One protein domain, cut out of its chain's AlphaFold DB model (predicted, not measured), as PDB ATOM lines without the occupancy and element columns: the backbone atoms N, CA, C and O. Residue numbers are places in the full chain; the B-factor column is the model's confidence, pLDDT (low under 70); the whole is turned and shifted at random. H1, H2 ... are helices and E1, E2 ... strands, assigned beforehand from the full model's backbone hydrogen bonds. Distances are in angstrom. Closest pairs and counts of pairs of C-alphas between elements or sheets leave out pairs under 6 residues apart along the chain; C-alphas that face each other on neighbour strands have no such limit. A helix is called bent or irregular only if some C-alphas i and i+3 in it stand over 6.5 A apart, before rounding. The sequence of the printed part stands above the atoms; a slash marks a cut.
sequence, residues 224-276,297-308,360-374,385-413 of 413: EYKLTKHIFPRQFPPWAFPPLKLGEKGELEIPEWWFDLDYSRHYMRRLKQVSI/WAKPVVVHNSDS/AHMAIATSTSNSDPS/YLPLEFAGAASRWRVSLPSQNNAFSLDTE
ATOM      1  N   GLU A 224     -10.531  35.539  28.617       83.56
ATOM      2  CA  GLU A 224     -10.588  34.795  29.877       83.56
ATOM      3  C   GLU A 224     -11.751  33.788  29.910       83.56
ATOM      4  O   GLU A 224     -12.799  33.987  29.283       83.56
ATOM      5  N   TYR A 225     -11.596  32.719  30.696       85.25
ATOM      6  CA  TYR A 225     -12.669  31.761  30.957       85.25
ATOM      7  C   TYR A 225     -13.718  32.358  31.904       85.25
ATOM      8  O   TYR A 225     -13.428  32.654  33.062       85.25
ATOM      9  N   LYS A 226     -14.961  32.489  31.429       88.62
ATOM     10  CA  LYS A 226     -16.102  32.932  32.243       88.62
ATOM     11  C   LYS A 226     -16.771  31.723  32.892       88.62
ATOM     12  O   LYS A 226     -17.334  30.887  32.192       88.62
ATOM     13  N   LEU A 227     -16.705  31.639  34.218       87.12
ATOM     14  CA  LEU A 227     -17.271  30.542  35.005       87.12
ATOM     15  C   LEU A 227     -18.381  31.064  35.920       87.12
ATOM     16  O   LEU A 227     -18.255  32.142  36.499       87.12
ATOM     17  N   THR A 228     -19.443  30.277  36.085       90.50
ATOM     18  CA  THR A 228     -20.559  30.585  36.987       90.50
ATOM     19  C   THR A 228     -20.634  29.520  38.072       90.50
ATOM     20  O   THR A 228     -20.642  28.328  37.770       90.50
ATOM     21  N   LYS A 229     -20.696  29.948  39.336       86.31
ATOM     22  CA  LYS A 229     -20.870  29.067  40.492       86.31
ATOM     23  C   LYS A 229     -21.967  29.614  41.395       86.31
ATOM     24  O   LYS A 229     -21.923  30.779  41.784       86.31
ATOM     25  N   HIS A 230     -22.927  28.765  41.739       88.25
ATOM     26  CA  HIS A 230     -23.977  29.089  42.700       88.25
ATOM     27  C   HIS A 230     -23.555  28.619  44.090       88.25
ATOM     28  O   HIS A 230     -23.105  27.486  44.256       88.25
ATOM     29  N   ILE A 231     -23.688  29.497  45.082       83.00
ATOM     30  CA  ILE A 231     -23.303  29.216  46.464       83.00
ATOM     31  C   ILE A 231     -24.551  29.322  47.320       83.00
ATOM     32  O   ILE A 231     -25.205  30.362  47.356       83.00
ATOM     33  N   PHE A 232     -24.865  28.234  48.013       85.44
ATOM     34  CA  PHE A 232     -25.995  28.161  48.924       85.44
ATOM     35  C   PHE A 232     -25.464  28.157  50.361       85.44
ATOM     36  O   PHE A 232     -24.951  27.125  50.801       85.44
ATOM     37  N   PRO A 233     -25.610  29.260  51.126       77.44
ATOM     38  CA  PRO A 233     -25.102  29.347  52.499       77.44
ATOM     39  C   PRO A 233     -25.653  28.257  53.430       77.44
ATOM     40  O   PRO A 233     -25.001  27.872  54.393       77.44
ATOM     41  N   ARG A 234     -26.837  27.709  53.118       77.00
ATOM     42  CA  ARG A 234     -27.428  26.571  53.838       77.00
ATOM     43  C   ARG A 234     -26.603  25.285  53.705       77.00
ATOM     44  O   ARG A 234     -26.596  24.482  54.630       77.00
ATOM     45  N   GLN A 235     -25.953  25.074  52.561       76.56
ATOM     46  CA  GLN A 235     -25.161  23.870  52.294       76.56
ATOM     47  C   GLN A 235     -23.735  24.026  52.818       76.56
ATOM     48  O   GLN A 235     -23.207  23.112  53.446       76.56
ATOM     49  N   PHE A 236     -23.124  25.189  52.598       72.56
ATOM     50  CA  PHE A 236     -21.804  25.501  53.125       72.56
ATOM     51  C   PHE A 236     -21.566  27.015  53.086       72.56
ATOM     52  O   PHE A 236     -21.811  27.632  52.043       72.56
ATOM     53  N   PRO A 237     -21.043  27.625  54.163       70.25
ATOM     54  CA  PRO A 237     -20.875  27.138  55.523       70.25
ATOM     55  C   PRO A 237     -22.188  27.271  56.321       70.25
ATOM     56  O   PRO A 237     -22.735  28.370  56.426       70.25
ATOM     57  N   PRO A 238     -22.672  26.190  56.963       75.25
ATOM     58  CA  PRO A 238     -23.989  26.173  57.608       75.25
ATOM     59  C   PRO A 238     -24.109  27.144  58.792       75.25
ATOM     60  O   PRO A 238     -25.212  27.546  59.150       75.25
ATOM     61  N   TRP A 239     -22.987  27.550  59.393       78.31
ATOM     62  CA  TRP A 239     -22.948  28.482  60.523       78.31
ATOM     63  C   TRP A 239     -23.168  29.950  60.125       78.31
ATOM     64  O   TRP A 239     -23.481  30.764  60.989       78.31
ATOM     65  N   ALA A 240     -23.071  30.296  58.838       76.50
ATOM     66  CA  ALA A 240     -23.328  31.658  58.362       76.50
ATOM     67  C   ALA A 240     -24.820  32.035  58.415       76.50
ATOM     68  O   ALA A 240     -25.169  33.214  58.438       76.50
ATOM     69  N   PHE A 241     -25.710  31.038  58.413       78.75
ATOM     70  CA  PHE A 241     -27.154  31.229  58.284       78.75
ATOM     71  C   PHE A 241     -27.903  31.510  59.608       78.75
ATOM     72  O   PHE A 241     -28.739  32.413  59.614       78.75
ATOM     73  N   PRO A 242     -27.621  30.829  60.741       81.88
ATOM     74  CA  PRO A 242     -28.240  31.132  62.035       81.88
ATOM     75  C   PRO A 242     -28.204  32.611  62.473       81.88
ATOM     76  O   PRO A 242     -29.259  33.108  62.868       81.88
ATOM     77  N   PRO A 243     -27.079  33.357  62.374       80.00
ATOM     78  CA  PRO A 243     -27.062  34.771  62.767       80.00
ATOM     79  C   PRO A 243     -27.954  35.641  61.872       80.00
ATOM     80  O   PRO A 243     -28.584  36.581  62.352       80.00
ATOM     81  N   LEU A 244     -28.100  35.292  60.588       76.31
ATOM     82  CA  LEU A 244     -28.982  36.014  59.665       76.31
ATOM     83  C   LEU A 244     -30.460  35.897  60.059       76.31
ATOM     84  O   LEU A 244     -31.212  36.853  59.873       76.31
ATOM     85  N   LYS A 245     -30.878  34.761  60.641       74.50
ATOM     86  CA  LYS A 245     -32.240  34.581  61.179       74.50
ATOM     87  C   LYS A 245     -32.506  35.434  62.418       74.50
ATOM     88  O   LYS A 245     -33.628  35.880  62.619       74.50
ATOM     89  N   LEU A 246     -31.474  35.695  63.216       73.81
ATOM     90  CA  LEU A 246     -31.556  36.549  64.402       73.81
ATOM     91  C   LEU A 246     -31.509  38.052  64.060       73.81
ATOM     92  O   LEU A 246     -31.579  38.890  64.954       73.81
ATOM     93  N   GLY A 247     -31.410  38.411  62.772       67.38
ATOM     94  CA  GLY A 247     -31.235  39.797  62.326       67.38
ATOM     95  C   GLY A 247     -29.818  40.337  62.556       67.38
ATOM     96  O   GLY A 247     -29.585  41.540  62.422       67.38
ATOM     97  N   GLU A 248     -28.873  39.459  62.890       74.19
ATOM     98  CA  GLU A 248     -27.459  39.775  63.042       74.19
ATOM     99  C   GLU A 248     -26.708  39.612  61.709       74.19
ATOM    100  O   GLU A 248     -27.248  39.198  60.679       74.19
ATOM    101  N   LYS A 249     -25.431  39.999  61.700       77.81
ATOM    102  CA  LYS A 249     -24.566  39.906  60.518       77.81
ATOM    103  C   LYS A 249     -24.069  38.466  60.371       77.81
ATOM    104  O   LYS A 249     -23.429  37.947  61.278       77.81
ATOM    105  N   GLY A 250     -24.324  37.843  59.223       77.31
ATOM    106  CA  GLY A 250     -23.764  36.540  58.872       77.31
ATOM    107  C   GLY A 250     -22.432  36.696  58.151       77.31
ATOM    108  O   GLY A 250     -22.348  37.425  57.162       77.31
ATOM    109  N   GLU A 251     -21.392  36.017  58.624       81.75
ATOM    110  CA  GLU A 251     -20.098  35.966  57.942       81.75
ATOM    111  C   GLU A 251     -19.959  34.649  57.174       81.75
ATOM    112  O   GLU A 251     -20.339  33.587  57.653       81.75
ATOM    113  N   LEU A 252     -19.451  34.732  55.950       79.69
ATOM    114  CA  LEU A 252     -19.298  33.633  55.007       79.69
ATOM    115  C   LEU A 252     -17.865  33.665  54.479       79.69
ATOM    116  O   LEU A 252     -17.457  34.633  53.846       79.69
ATOM    117  N   GLU A 253     -17.095  32.608  54.705       80.00
ATOM    118  CA  GLU A 253     -15.761  32.468  54.122       80.00
ATOM    119  C   GLU A 253     -15.808  31.489  52.949       80.00
ATOM    120  O   GLU A 253     -16.250  30.350  53.106       80.00
ATOM    121  N   ILE A 254     -15.378  31.943  51.768       78.19
ATOM    122  CA  ILE A 254     -15.270  31.101  50.576       78.19
ATOM    123  C   ILE A 254     -13.793  30.746  50.387       78.19
ATOM    124  O   ILE A 254     -13.013  31.603  49.963       78.19
ATOM    125  N   PRO A 255     -13.386  29.505  50.697       80.25
ATOM    126  CA  PRO A 255     -12.000  29.093  50.565       80.25
ATOM    127  C   PRO A 255     -11.634  28.717  49.121       80.25
ATOM    128  O   PRO A 255     -12.481  28.319  48.320       80.25
ATOM    129  N   GLU A 256     -10.340  28.786  48.806       72.94
ATOM    130  CA  GLU A 256      -9.797  28.500  47.470       72.94
ATOM    131  C   GLU A 256     -10.050  27.057  47.008       72.94
ATOM    132  O   GLU A 256     -10.493  26.844  45.877       72.94
ATOM    133  N   TRP A 257      -9.878  26.081  47.908       80.00
ATOM    134  CA  TRP A 257     -10.038  24.657  47.593       80.00
ATOM    135  C   TRP A 257     -11.426  24.319  47.045       80.00
ATOM    136  O   TRP A 257     -11.579  23.386  46.261       80.00
ATOM    137  N   TRP A 258     -12.456  25.084  47.414       80.81
ATOM    138  CA  TRP A 258     -13.804  24.823  46.931       80.81
ATOM    139  C   TRP A 258     -13.941  25.126  45.436       80.81
ATOM    140  O   TRP A 258     -14.733  24.487  44.750       80.81
ATOM    141  N   PHE A 259     -13.171  26.074  44.903       78.38
ATOM    142  CA  PHE A 259     -13.104  26.317  43.461       78.38
ATOM    143  C   PHE A 259     -12.198  25.307  42.740       78.38
ATOM    144  O   PHE A 259     -12.440  25.011  41.570       78.38
ATOM    145  N   ASP A 260     -11.197  24.749  43.426       80.50
ATOM    146  CA  ASP A 260     -10.323  23.705  42.873       80.50
ATOM    147  C   ASP A 260     -11.049  22.378  42.640       80.50
ATOM    148  O   ASP A 260     -10.690  21.653  41.712       80.50
ATOM    149  N   LEU A 261     -12.072  22.083  43.451       85.69
ATOM    150  CA  LEU A 261     -12.924  20.904  43.273       85.69
ATOM    151  C   LEU A 261     -13.664  20.916  41.930       85.69
ATOM    152  O   LEU A 261     -13.780  19.869  41.300       85.69
ATOM    153  N   ASP A 262     -14.137  22.086  41.492       83.44
ATOM    154  CA  ASP A 262     -14.855  22.219  40.220       83.44
ATOM    155  C   ASP A 262     -13.873  22.299  39.042       83.44
ATOM    156  O   ASP A 262     -14.060  21.652  38.013       83.44
ATOM    157  N   TYR A 263     -12.806  23.096  39.196       81.06
ATOM    158  CA  TYR A 263     -11.825  23.350  38.143       81.06
ATOM    159  C   TYR A 263     -10.403  23.369  38.703       81.06
ATOM    160  O   TYR A 263      -9.880  24.418  39.098       81.06
ATOM    161  N   SER A 264      -9.749  22.208  38.695       77.00
ATOM    162  CA  SER A 264      -8.353  22.085  39.127       77.00
ATOM    163  C   SER A 264      -7.402  22.903  38.234       77.00
ATOM    164  O   SER A 264      -7.602  22.986  37.022       77.00
ATOM    165  N   ARG A 265      -6.337  23.472  38.820       67.94
ATOM    166  CA  ARG A 265      -5.246  24.226  38.147       67.94
ATOM    167  C   ARG A 265      -5.577  25.627  37.622       67.94
ATOM    168  O   ARG A 265      -4.678  26.290  37.106       67.94
ATOM    169  N   HIS A 266      -6.812  26.104  37.748       70.94
ATOM    170  CA  HIS A 266      -7.115  27.502  37.434       70.94
ATOM    171  C   HIS A 266      -6.498  28.420  38.498       70.94
ATOM    172  O   HIS A 266      -6.778  28.265  39.682       70.94
ATOM    173  N   TYR A 267      -5.687  29.387  38.069       69.19
ATOM    174  CA  TYR A 267      -5.078  30.405  38.929       69.19
ATOM    175  C   TYR A 267      -5.728  31.773  38.679       69.19
ATOM    176  O   TYR A 267      -6.433  31.954  37.688       69.19
ATOM    177  N   MET A 268      -5.506  32.740  39.580       69.81
ATOM    178  CA  MET A 268      -5.966  34.130  39.411       69.81
ATOM    179  C   MET A 268      -7.482  34.261  39.172       69.81
ATOM    180  O   MET A 268      -7.953  34.989  38.299       69.81
ATOM    181  N   ARG A 269      -8.271  33.537  39.973       75.62
ATOM    182  CA  ARG A 269      -9.736  33.574  39.900       75.62
ATOM    183  C   ARG A 269     -10.259  34.912  40.411       75.62
ATOM    184  O   ARG A 269     -10.077  35.250  41.583       75.62
ATOM    185  N   ARG A 270     -10.941  35.639  39.533       78.56
ATOM    186  CA  ARG A 270     -11.496  36.962  39.810       78.56
ATOM    187  C   ARG A 270     -12.997  36.978  39.573       78.56
ATOM    188  O   ARG A 270     -13.499  36.325  38.661       78.56
ATOM    189  N   LEU A 271     -13.712  37.713  40.412       81.31
ATOM    190  CA  LEU A 271     -15.149  37.906  40.287       81.31
ATOM    191  C   LEU A 271     -15.435  38.879  39.141       81.31
ATOM    192  O   LEU A 271     -14.747  39.884  38.980       81.31
ATOM    193  N   LYS A 272     -16.461  38.583  38.341       83.81
ATOM    194  CA  LYS A 272     -16.956  39.496  37.299       83.81
ATOM    195  C   LYS A 272     -18.260  40.171  37.713       83.81
ATOM    196  O   LYS A 272     -18.425  41.366  37.514       83.81
ATOM    197  N   GLN A 273     -19.176  39.393  38.276       86.38
ATOM    198  CA  GLN A 273     -20.477  39.849  38.741       86.38
ATOM    199  C   GLN A 273     -20.957  38.903  39.839       86.38
ATOM    200  O   GLN A 273     -20.736  37.694  39.758       86.38
ATOM    201  N   VAL A 274     -21.635  39.457  40.843       83.19
ATOM    202  CA  VAL A 274     -22.309  38.688  41.889       83.19
ATOM    203  C   VAL A 274     -23.757  39.144  41.969       83.19
ATOM    204  O   VAL A 274     -24.035  40.338  42.058       83.19
ATOM    205  N   SER A 275     -24.673  38.184  41.921       85.75
ATOM    206  CA  SER A 275     -26.099  38.389  42.157       85.75
ATOM    207  C   SER A 275     -26.531  37.549  43.349       85.75
ATOM    208  O   SER A 275     -25.984  36.474  43.611       85.75
ATOM    209  N   ILE A 276     -27.499  38.058  44.103       80.94
ATOM    210  CA  ILE A 276     -28.017  37.378  45.287       80.94
ATOM    211  C   ILE A 276     -29.493  37.103  45.055       80.94
ATOM    212  O   ILE A 276     -30.252  37.985  44.660       80.94
ATOM    213  N   TRP A 297     -39.497  45.597  49.332       38.62
ATOM    214  CA  TRP A 297     -38.064  45.873  49.358       38.62
ATOM    215  C   TRP A 297     -37.504  45.334  50.670       38.62
ATOM    216  O   TRP A 297     -37.834  45.826  51.743       38.62
ATOM    217  N   ALA A 298     -36.639  44.332  50.604       40.47
ATOM    218  CA  ALA A 298     -35.584  44.243  51.602       40.47
ATOM    219  C   ALA A 298     -34.313  44.721  50.936       40.47
ATOM    220  O   ALA A 298     -34.129  44.501  49.745       40.47
ATOM    221  N   LYS A 299     -33.437  45.352  51.712       49.19
ATOM    222  CA  LYS A 299     -32.113  45.758  51.248       49.19
ATOM    223  C   LYS A 299     -31.046  44.912  51.935       49.19
ATOM    224  O   LYS A 299     -30.464  45.395  52.907       49.19
ATOM    225  N   PRO A 300     -30.807  43.651  51.516       48.59
ATOM    226  CA  PRO A 300     -29.661  42.896  51.996       48.59
ATOM    227  C   PRO A 300     -28.418  43.656  51.576       48.59
ATOM    228  O   PRO A 300     -28.179  43.831  50.380       48.59
ATOM    229  N   VAL A 301     -27.655  44.122  52.556       53.16
ATOM    230  CA  VAL A 301     -26.351  44.722  52.303       53.16
ATOM    231  C   VAL A 301     -25.333  43.622  52.500       53.16
ATOM    232  O   VAL A 301     -25.135  43.123  53.613       53.16
ATOM    233  N   VAL A 302     -24.717  43.231  51.396       54.25
ATOM    234  CA  VAL A 302     -23.577  42.332  51.391       54.25
ATOM    235  C   VAL A 302     -22.336  43.177  51.260       54.25
ATOM    236  O   VAL A 302     -22.130  43.846  50.255       54.25
ATOM    237  N   VAL A 303     -21.529  43.151  52.308       55.53
ATOM    238  CA  VAL A 303     -20.209  43.757  52.328       55.53
ATOM    239  C   VAL A 303     -19.213  42.642  52.080       55.53
ATOM    240  O   VAL A 303     -19.131  41.671  52.834       55.53
ATOM    241  N   HIS A 304     -18.457  42.765  51.006       45.84
ATOM    242  CA  HIS A 304     -17.270  41.959  50.808       45.84
ATOM    243  C   HIS A 304     -16.161  42.540  51.665       45.84
ATOM    244  O   HIS A 304     -15.864  43.730  51.581       45.84
ATOM    245  N   ASN A 305     -15.562  41.703  52.503       46.94
ATOM    246  CA  ASN A 305     -14.349  42.070  53.207       46.94
ATOM    247  C   ASN A 305     -13.236  41.224  52.605       46.94
ATOM    248  O   ASN A 305     -12.865  40.171  53.124       46.94
ATOM    249  N   SER A 306     -12.753  41.642  51.439       39.94
ATOM    250  CA  SER A 306     -11.463  41.147  50.997       39.94
ATOM    251  C   SER A 306     -10.394  41.857  51.804       39.94
ATOM    252  O   SER A 306     -10.155  43.047  51.630       39.94
ATOM    253  N   ASP A 307      -9.637  41.087  52.578       36.19
ATOM    254  CA  ASP A 307      -8.265  41.453  52.935       36.19
ATOM    255  C   ASP A 307      -7.355  41.434  51.682       36.19
ATOM    256  O   ASP A 307      -6.179  41.086  51.744       36.19
ATOM    257  N   SER A 308      -7.856  41.845  50.511       34.38
ATOM    258  CA  SER A 308      -7.020  42.318  49.416       34.38
ATOM    259  C   SER A 308      -6.699  43.782  49.688       34.38
ATOM    260  O   SER A 308      -6.984  44.672  48.887       34.38
ATOM    261  N   ALA A 360     -17.782  51.719  47.779       54.44
ATOM    262  CA  ALA A 360     -18.890  51.582  46.826       54.44
ATOM    263  C   ALA A 360     -18.741  50.364  45.893       54.44
ATOM    264  O   ALA A 360     -19.736  49.803  45.450       54.44
ATOM    265  N   HIS A 361     -17.506  49.930  45.624       61.88
ATOM    266  CA  HIS A 361     -17.215  48.707  44.872       61.88
ATOM    267  C   HIS A 361     -17.104  47.461  45.767       61.88
ATOM    268  O   HIS A 361     -17.008  46.365  45.235       61.88
ATOM    269  N   MET A 362     -17.127  47.610  47.096       64.69
ATOM    270  CA  MET A 362     -16.992  46.533  48.090       64.69
ATOM    271  C   MET A 362     -18.332  46.097  48.699       64.69
ATOM    272  O   MET A 362     -18.365  45.195  49.537       64.69
ATOM    273  N   ALA A 363     -19.445  46.719  48.302       72.44
ATOM    274  CA  ALA A 363     -20.763  46.392  48.825       72.44
ATOM    275  C   ALA A 363     -21.824  46.290  47.725       72.44
ATOM    276  O   ALA A 363     -21.802  47.016  46.734       72.44
ATOM    277  N   ILE A 364     -22.775  45.388  47.940       75.69
ATOM    278  CA  ILE A 364     -23.909  45.093  47.064       75.69
ATOM    279  C   ILE A 364     -25.168  45.224  47.916       75.69
ATOM    280  O   ILE A 364     -25.264  44.615  48.980       75.69
ATOM    281  N   ALA A 365     -26.131  46.018  47.453       75.31
ATOM    282  CA  ALA A 365     -27.471  46.079  48.022       75.31
ATOM    283  C   ALA A 365     -28.459  45.469  47.025       75.31
ATOM    284  O   ALA A 365     -28.482  45.885  45.872       75.31
ATOM    285  N   THR A 366     -29.253  44.487  47.444       72.69
ATOM    286  CA  THR A 366     -30.323  43.908  46.603       72.69
ATOM    287  C   THR A 366     -31.691  44.439  47.024       72.69
ATOM    288  O   THR A 366     -31.790  45.055  48.076       72.69
ATOM    289  N   SER A 367     -32.728  44.297  46.198       70.44
ATOM    290  CA  SER A 367     -34.063  44.861  46.493       70.44
ATOM    291  C   SER A 367     -35.213  43.910  46.205       70.44
ATOM    292  O   SER A 367     -36.204  43.899  46.930       70.44
ATOM    293  N   THR A 368     -35.080  43.124  45.148       65.44
ATOM    294  CA  THR A 368     -36.120  42.347  44.482       65.44
ATOM    295  C   THR A 368     -35.961  40.833  44.662       65.44
ATOM    296  O   THR A 368     -36.583  40.086  43.935       65.44
ATOM    297  N   SER A 369     -35.249  40.327  45.675       64.50
ATOM    298  CA  SER A 369     -35.173  38.906  46.110       64.50
ATOM    299  C   SER A 369     -34.843  37.819  45.061       64.50
ATOM    300  O   SER A 369     -34.530  36.696  45.452       64.50
ATOM    301  N   ASN A 370     -34.847  38.099  43.758       72.56
ATOM    302  CA  ASN A 370     -34.750  37.110  42.693       72.56
ATOM    303  C   ASN A 370     -33.651  37.491  41.701       72.56
ATOM    304  O   ASN A 370     -33.884  38.213  40.738       72.56
ATOM    305  N   SER A 371     -32.460  36.935  41.920       74.06
ATOM    306  CA  SER A 371     -31.288  37.091  41.052       74.06
ATOM    307  C   SER A 371     -30.921  38.542  40.763       74.06
ATOM    308  O   SER A 371     -30.484  38.864  39.659       74.06
ATOM    309  N   ASP A 372     -31.043  39.411  41.766       71.94
ATOM    310  CA  ASP A 372     -30.805  40.829  41.550       71.94
ATOM    311  C   ASP A 372     -29.310  41.133  41.501       71.94
ATOM    312  O   ASP A 372     -28.580  40.855  42.465       71.94
ATOM    313  N   PRO A 373     -28.839  41.761  40.421       71.62
ATOM    314  CA  PRO A 373     -27.618  42.535  40.477       71.62
ATOM    315  C   PRO A 373     -27.898  43.804  41.294       71.62
ATOM    316  O   PRO A 373     -28.938  44.435  41.136       71.62
ATOM    317  N   SER A 374     -26.973  44.237  42.150       68.19
ATOM    318  CA  SER A 374     -27.143  45.469  42.951       68.19
ATOM    319  C   SER A 374     -27.254  46.767  42.150       68.19
ATOM    320  O   SER A 374     -27.347  47.848  42.730       68.19
ATOM    321  N   TYR A 385     -16.664  49.868  36.437       81.50
ATOM    322  CA  TYR A 385     -16.578  48.567  37.088       81.50
ATOM    323  C   TYR A 385     -17.876  48.203  37.810       81.50
ATOM    324  O   TYR A 385     -18.485  49.040  38.487       81.50
ATOM    325  N   LEU A 386     -18.263  46.938  37.694       84.00
ATOM    326  CA  LEU A 386     -19.339  46.361  38.483       84.00
ATOM    327  C   LEU A 386     -18.898  46.235  39.952       84.00
ATOM    328  O   LEU A 386     -17.702  46.128  40.248       84.00
ATOM    329  N   PRO A 387     -19.845  46.226  40.903       80.81
ATOM    330  CA  PRO A 387     -19.529  45.923  42.291       80.81
ATOM    331  C   PRO A 387     -18.787  44.586  42.402       80.81
ATOM    332  O   PRO A 387     -19.227  43.581  41.841       80.81
ATOM    333  N   LEU A 388     -17.673  44.583  43.138       77.94
ATOM    334  CA  LEU A 388     -16.799  43.428  43.379       77.94
ATOM    335  C   LEU A 388     -16.094  42.862  42.144       77.94
ATOM    336  O   LEU A 388     -15.503  41.785  42.218       77.94
ATOM    337  N   GLU A 389     -16.117  43.572  41.019       81.00
ATOM    338  CA  GLU A 389     -15.381  43.166  39.828       81.00
ATOM    339  C   GLU A 389     -13.872  43.094  40.111       81.00
ATOM    340  O   GLU A 389     -13.336  43.874  40.890       81.00
ATOM    341  N   PHE A 390     -13.178  42.128  39.514       76.19
ATOM    342  CA  PHE A 390     -11.747  41.852  39.694       76.19
ATOM    343  C   PHE A 390     -11.297  41.468  41.113       76.19
ATOM    344  O   PHE A 390     -10.126  41.128  41.300       76.19
ATOM    345  N   ALA A 391     -12.199  41.435  42.097       76.31
ATOM    346  CA  ALA A 391     -11.899  40.923  43.427       76.31
ATOM    347  C   ALA A 391     -11.597  39.416  43.381       76.31
ATOM    348  O   ALA A 391     -12.133  38.683  42.547       76.31
ATOM    349  N   GLY A 392     -10.738  38.940  44.283       72.50
ATOM    350  CA  GLY A 392     -10.413  37.516  44.377       72.50
ATOM    351  C   GLY A 392     -11.646  36.676  44.712       72.50
ATOM    352  O   GLY A 392     -12.434  37.047  45.581       72.50
ATOM    353  N   ALA A 393     -11.808  35.539  44.031       73.31
ATOM    354  CA  ALA A 393     -12.946  34.644  44.257       73.31
ATOM    355  C   ALA A 393     -12.907  33.965  45.642       73.31
ATOM    356  O   ALA A 393     -13.954  33.735  46.245       73.31
ATOM    357  N   ALA A 394     -11.707  33.660  46.148       73.44
ATOM    358  CA  ALA A 394     -11.502  33.200  47.517       73.44
ATOM    359  C   ALA A 394     -11.470  34.414  48.455       73.44
ATOM    360  O   ALA A 394     -10.527  35.207  48.426       73.44
ATOM    361  N   SER A 395     -12.528  34.599  49.240       72.56
ATOM    362  CA  SER A 395     -12.714  35.816  50.030       72.56
ATOM    363  C   SER A 395     -13.708  35.638  51.173       72.56
ATOM    364  O   SER A 395     -14.509  34.698  51.190       72.56
ATOM    365  N   ARG A 396     -13.695  36.589  52.113       75.75
ATOM    366  CA  ARG A 396     -14.659  36.669  53.210       75.75
ATOM    367  C   ARG A 396     -15.780  37.652  52.879       75.75
ATOM    368  O   ARG A 396     -15.565  38.753  52.377       75.75
ATOM    369  N   TRP A 397     -16.995  37.238  53.178       78.06
ATOM    370  CA  TRP A 397     -18.236  37.928  52.885       78.06
ATOM    371  C   TRP A 397     -18.986  38.181  54.177       78.06
ATOM    372  O   TRP A 397     -18.990  37.351  55.081       78.06
ATOM    373  N   ARG A 398     -19.652  39.323  54.251       79.00
ATOM    374  CA  ARG A 398     -20.529  39.684  55.352       79.00
ATOM    375  C   ARG A 398     -21.884  40.043  54.781       79.00
ATOM    376  O   ARG A 398     -22.025  41.030  54.067       79.00
ATOM    377  N   VAL A 399     -22.885  39.250  55.114       78.94
ATOM    378  CA  VAL A 399     -24.274  39.472  54.727       78.94
ATOM    379  C   VAL A 399     -25.003  40.071  55.921       78.94
ATOM    380  O   VAL A 399     -24.845  39.617  57.052       78.94
ATOM    381  N   SER A 400     -25.791  41.116  55.688       75.69
ATOM    382  CA  SER A 400     -26.606  41.735  56.729       75.69
ATOM    383  C   SER A 400     -28.036  41.950  56.249       75.69
ATOM    384  O   SER A 400     -28.269  42.436  55.140       75.69
ATOM    385  N   LEU A 401     -28.987  41.572  57.103       75.06
ATOM    386  CA  LEU A 401     -30.426  41.734  56.901       75.06
ATOM    387  C   LEU A 401     -30.972  42.611  58.037       75.06
ATOM    388  O   LEU A 401     -31.448  42.088  59.043       75.06
ATOM    389  N   PRO A 402     -30.857  43.947  57.930       70.88
ATOM    390  CA  PRO A 402     -31.256  44.844  59.009       70.88
ATOM    391  C   PRO A 402     -32.763  44.749  59.270       70.88
ATOM    392  O   PRO A 402     -33.568  45.030  58.384       70.88
ATOM    393  N   SER A 403     -33.148  44.421  60.506       65.25
ATOM    394  CA  SER A 403     -34.551  44.242  60.921       65.25
ATOM    395  C   SER A 403     -35.434  45.478  60.703       65.25
ATOM    396  O   SER A 403     -36.634  45.347  60.492       65.25
ATOM    397  N   GLN A 404     -34.840  46.676  60.702       63.84
ATOM    398  CA  GLN A 404     -35.531  47.952  60.470       63.84
ATOM    399  C   GLN A 404     -36.085  48.087  59.043       63.84
ATOM    400  O   GLN A 404     -37.135  48.688  58.845       63.84
ATOM    401  N   ASN A 405     -35.379  47.516  58.063       62.94
ATOM    402  CA  ASN A 405     -35.635  47.682  56.629       62.94
ATOM    403  C   ASN A 405     -35.960  46.347  55.939       62.94
ATOM    404  O   ASN A 405     -35.948  46.264  54.711       62.94
ATOM    405  N   ASN A 406     -36.182  45.290  56.721       63.44
ATOM    406  CA  ASN A 406     -36.490  43.963  56.222       63.44
ATOM    407  C   ASN A 406     -37.993  43.698  56.364       63.44
ATOM    408  O   ASN A 406     -38.521  43.638  57.473       63.44
ATOM    409  N   ALA A 407     -38.677  43.540  55.233       61.78
ATOM    410  CA  ALA A 407     -40.096  43.195  55.191       61.78
ATOM    411  C   ALA A 407     -40.350  41.674  55.231       61.78
ATOM    412  O   ALA A 407     -41.509  41.257  55.232       61.78
ATOM    413  N   PHE A 408     -39.301  40.842  55.248       62.97
ATOM    414  CA  PHE A 408     -39.427  39.385  55.223       62.97
ATOM    415  C   PHE A 408     -39.561  38.775  56.621       62.97
ATOM    416  O   PHE A 408     -38.865  39.156  57.561       62.97
ATOM    417  N   SER A 409     -40.419  37.760  56.732       61.09
ATOM    418  CA  SER A 409     -40.485  36.876  57.894       61.09
ATOM    419  C   SER A 409     -39.307  35.893  57.882       61.09
ATOM    420  O   SER A 409     -39.269  34.976  57.059       61.09
ATOM    421  N   LEU A 410     -38.363  36.064  58.812       65.06
ATOM    422  CA  LEU A 410     -37.176  35.204  58.974       65.06
ATOM    423  C   LEU A 410     -37.502  33.793  59.516       65.06
ATOM    424  O   LEU A 410     -36.633  32.921  59.528       65.06
ATOM    425  N   ASP A 411     -38.759  33.567  59.907       61.53
ATOM    426  CA  ASP A 411     -39.269  32.311  60.472       61.53
ATOM    427  C   ASP A 411     -39.698  31.281  59.413       61.53
ATOM    428  O   ASP A 411     -40.118  30.178  59.752       61.53
ATOM    429  N   THR A 412     -39.611  31.631  58.126       55.38
ATOM    430  CA  THR A 412     -39.966  30.721  57.027       55.38
ATOM    431  C   THR A 412     -38.817  29.736  56.735       55.38
ATOM    432  O   THR A 412     -37.642  30.094  56.852       55.38
ATOM    433  N   GLU A 413     -39.169  28.466  56.485       46.00
ATOM    434  CA  GLU A 413     -38.273  27.284  56.477       46.00
ATOM    435  C   GLU A 413     -37.136  27.282  55.445       46.00
ATOM    436  O   GLU A 413     -37.368  27.647  54.271       46.00
TER     437      GLU A 413
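Overview. This is residues 224 to 276, 297 to 308, 360 to 374 and 385 to 413 of the 413 residues of the protein "Insecticidal toxin complex protein" of Glarea lozoyensis (strain ATCC 20868 / MF5171) (UniProt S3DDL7). With little regular structure, the domain is a small twisted sheet, E1 E4 E2 E3, with the loop of residues 224 to 237 passing across one face, while the loop of residues 263 to 276 swings out beyond the strands' ends and comes back to where residues 275 to 276 pair with residues 372 to 373. H1 sits beside E1, and H2 beyond that strand's end. The 109 printed residues hold H1, E1, H2, E2, E3 and E4 in chain order, 34 residues in named elements; the sheet is antiparallel, the class mixed. The whole is compact, radius of gyration of the C-alphas 14.4 A, spanning 43 by 29 by 25 A.

Arrangement. E4, residues 395 to 400, is antiparallel to E1, residues 250 to 254, with N 252 and O 397 2.8 A apart, and to E2, residues 301 to 305, with N 303 and O 398 2.8 A apart. E2 is antiparallel to E3, residues 363 to 365, with N 302 and O 364 2.8 A apart. H1, residues 238 to 245, is at the sheet's level, height 3.3 A; its closest C-alpha pair with E1 is Ala 240 and Gly 250, 4.9 A. H1 is only just irregular: C-alphas 240 and 243 are 6.6 A apart. H2, residues 256 to 262, is not on the sheet. Within hydrogen-bond range are 1 of 4 O i to N i+4 pairs in H1, beside 2 of 5 O i to N i+3 pairs, and 2 of 3 in H2.

Along the chain. H1 begins at C-alpha 238 (-23.989, 26.173, 57.608). E4, 16.5 A long, ends at C-alpha 400 (-26.606, 41.735, 56.729).

Size, cuts and confidence. Cuts leave C-alpha gaps of 13.8 A from 276 to 297, 15.3 A from 308 to 360 and 12.5 A from 374 to 385. Confidence is under 70 in 33 residues, among them 297 to 308 and 403 to 413.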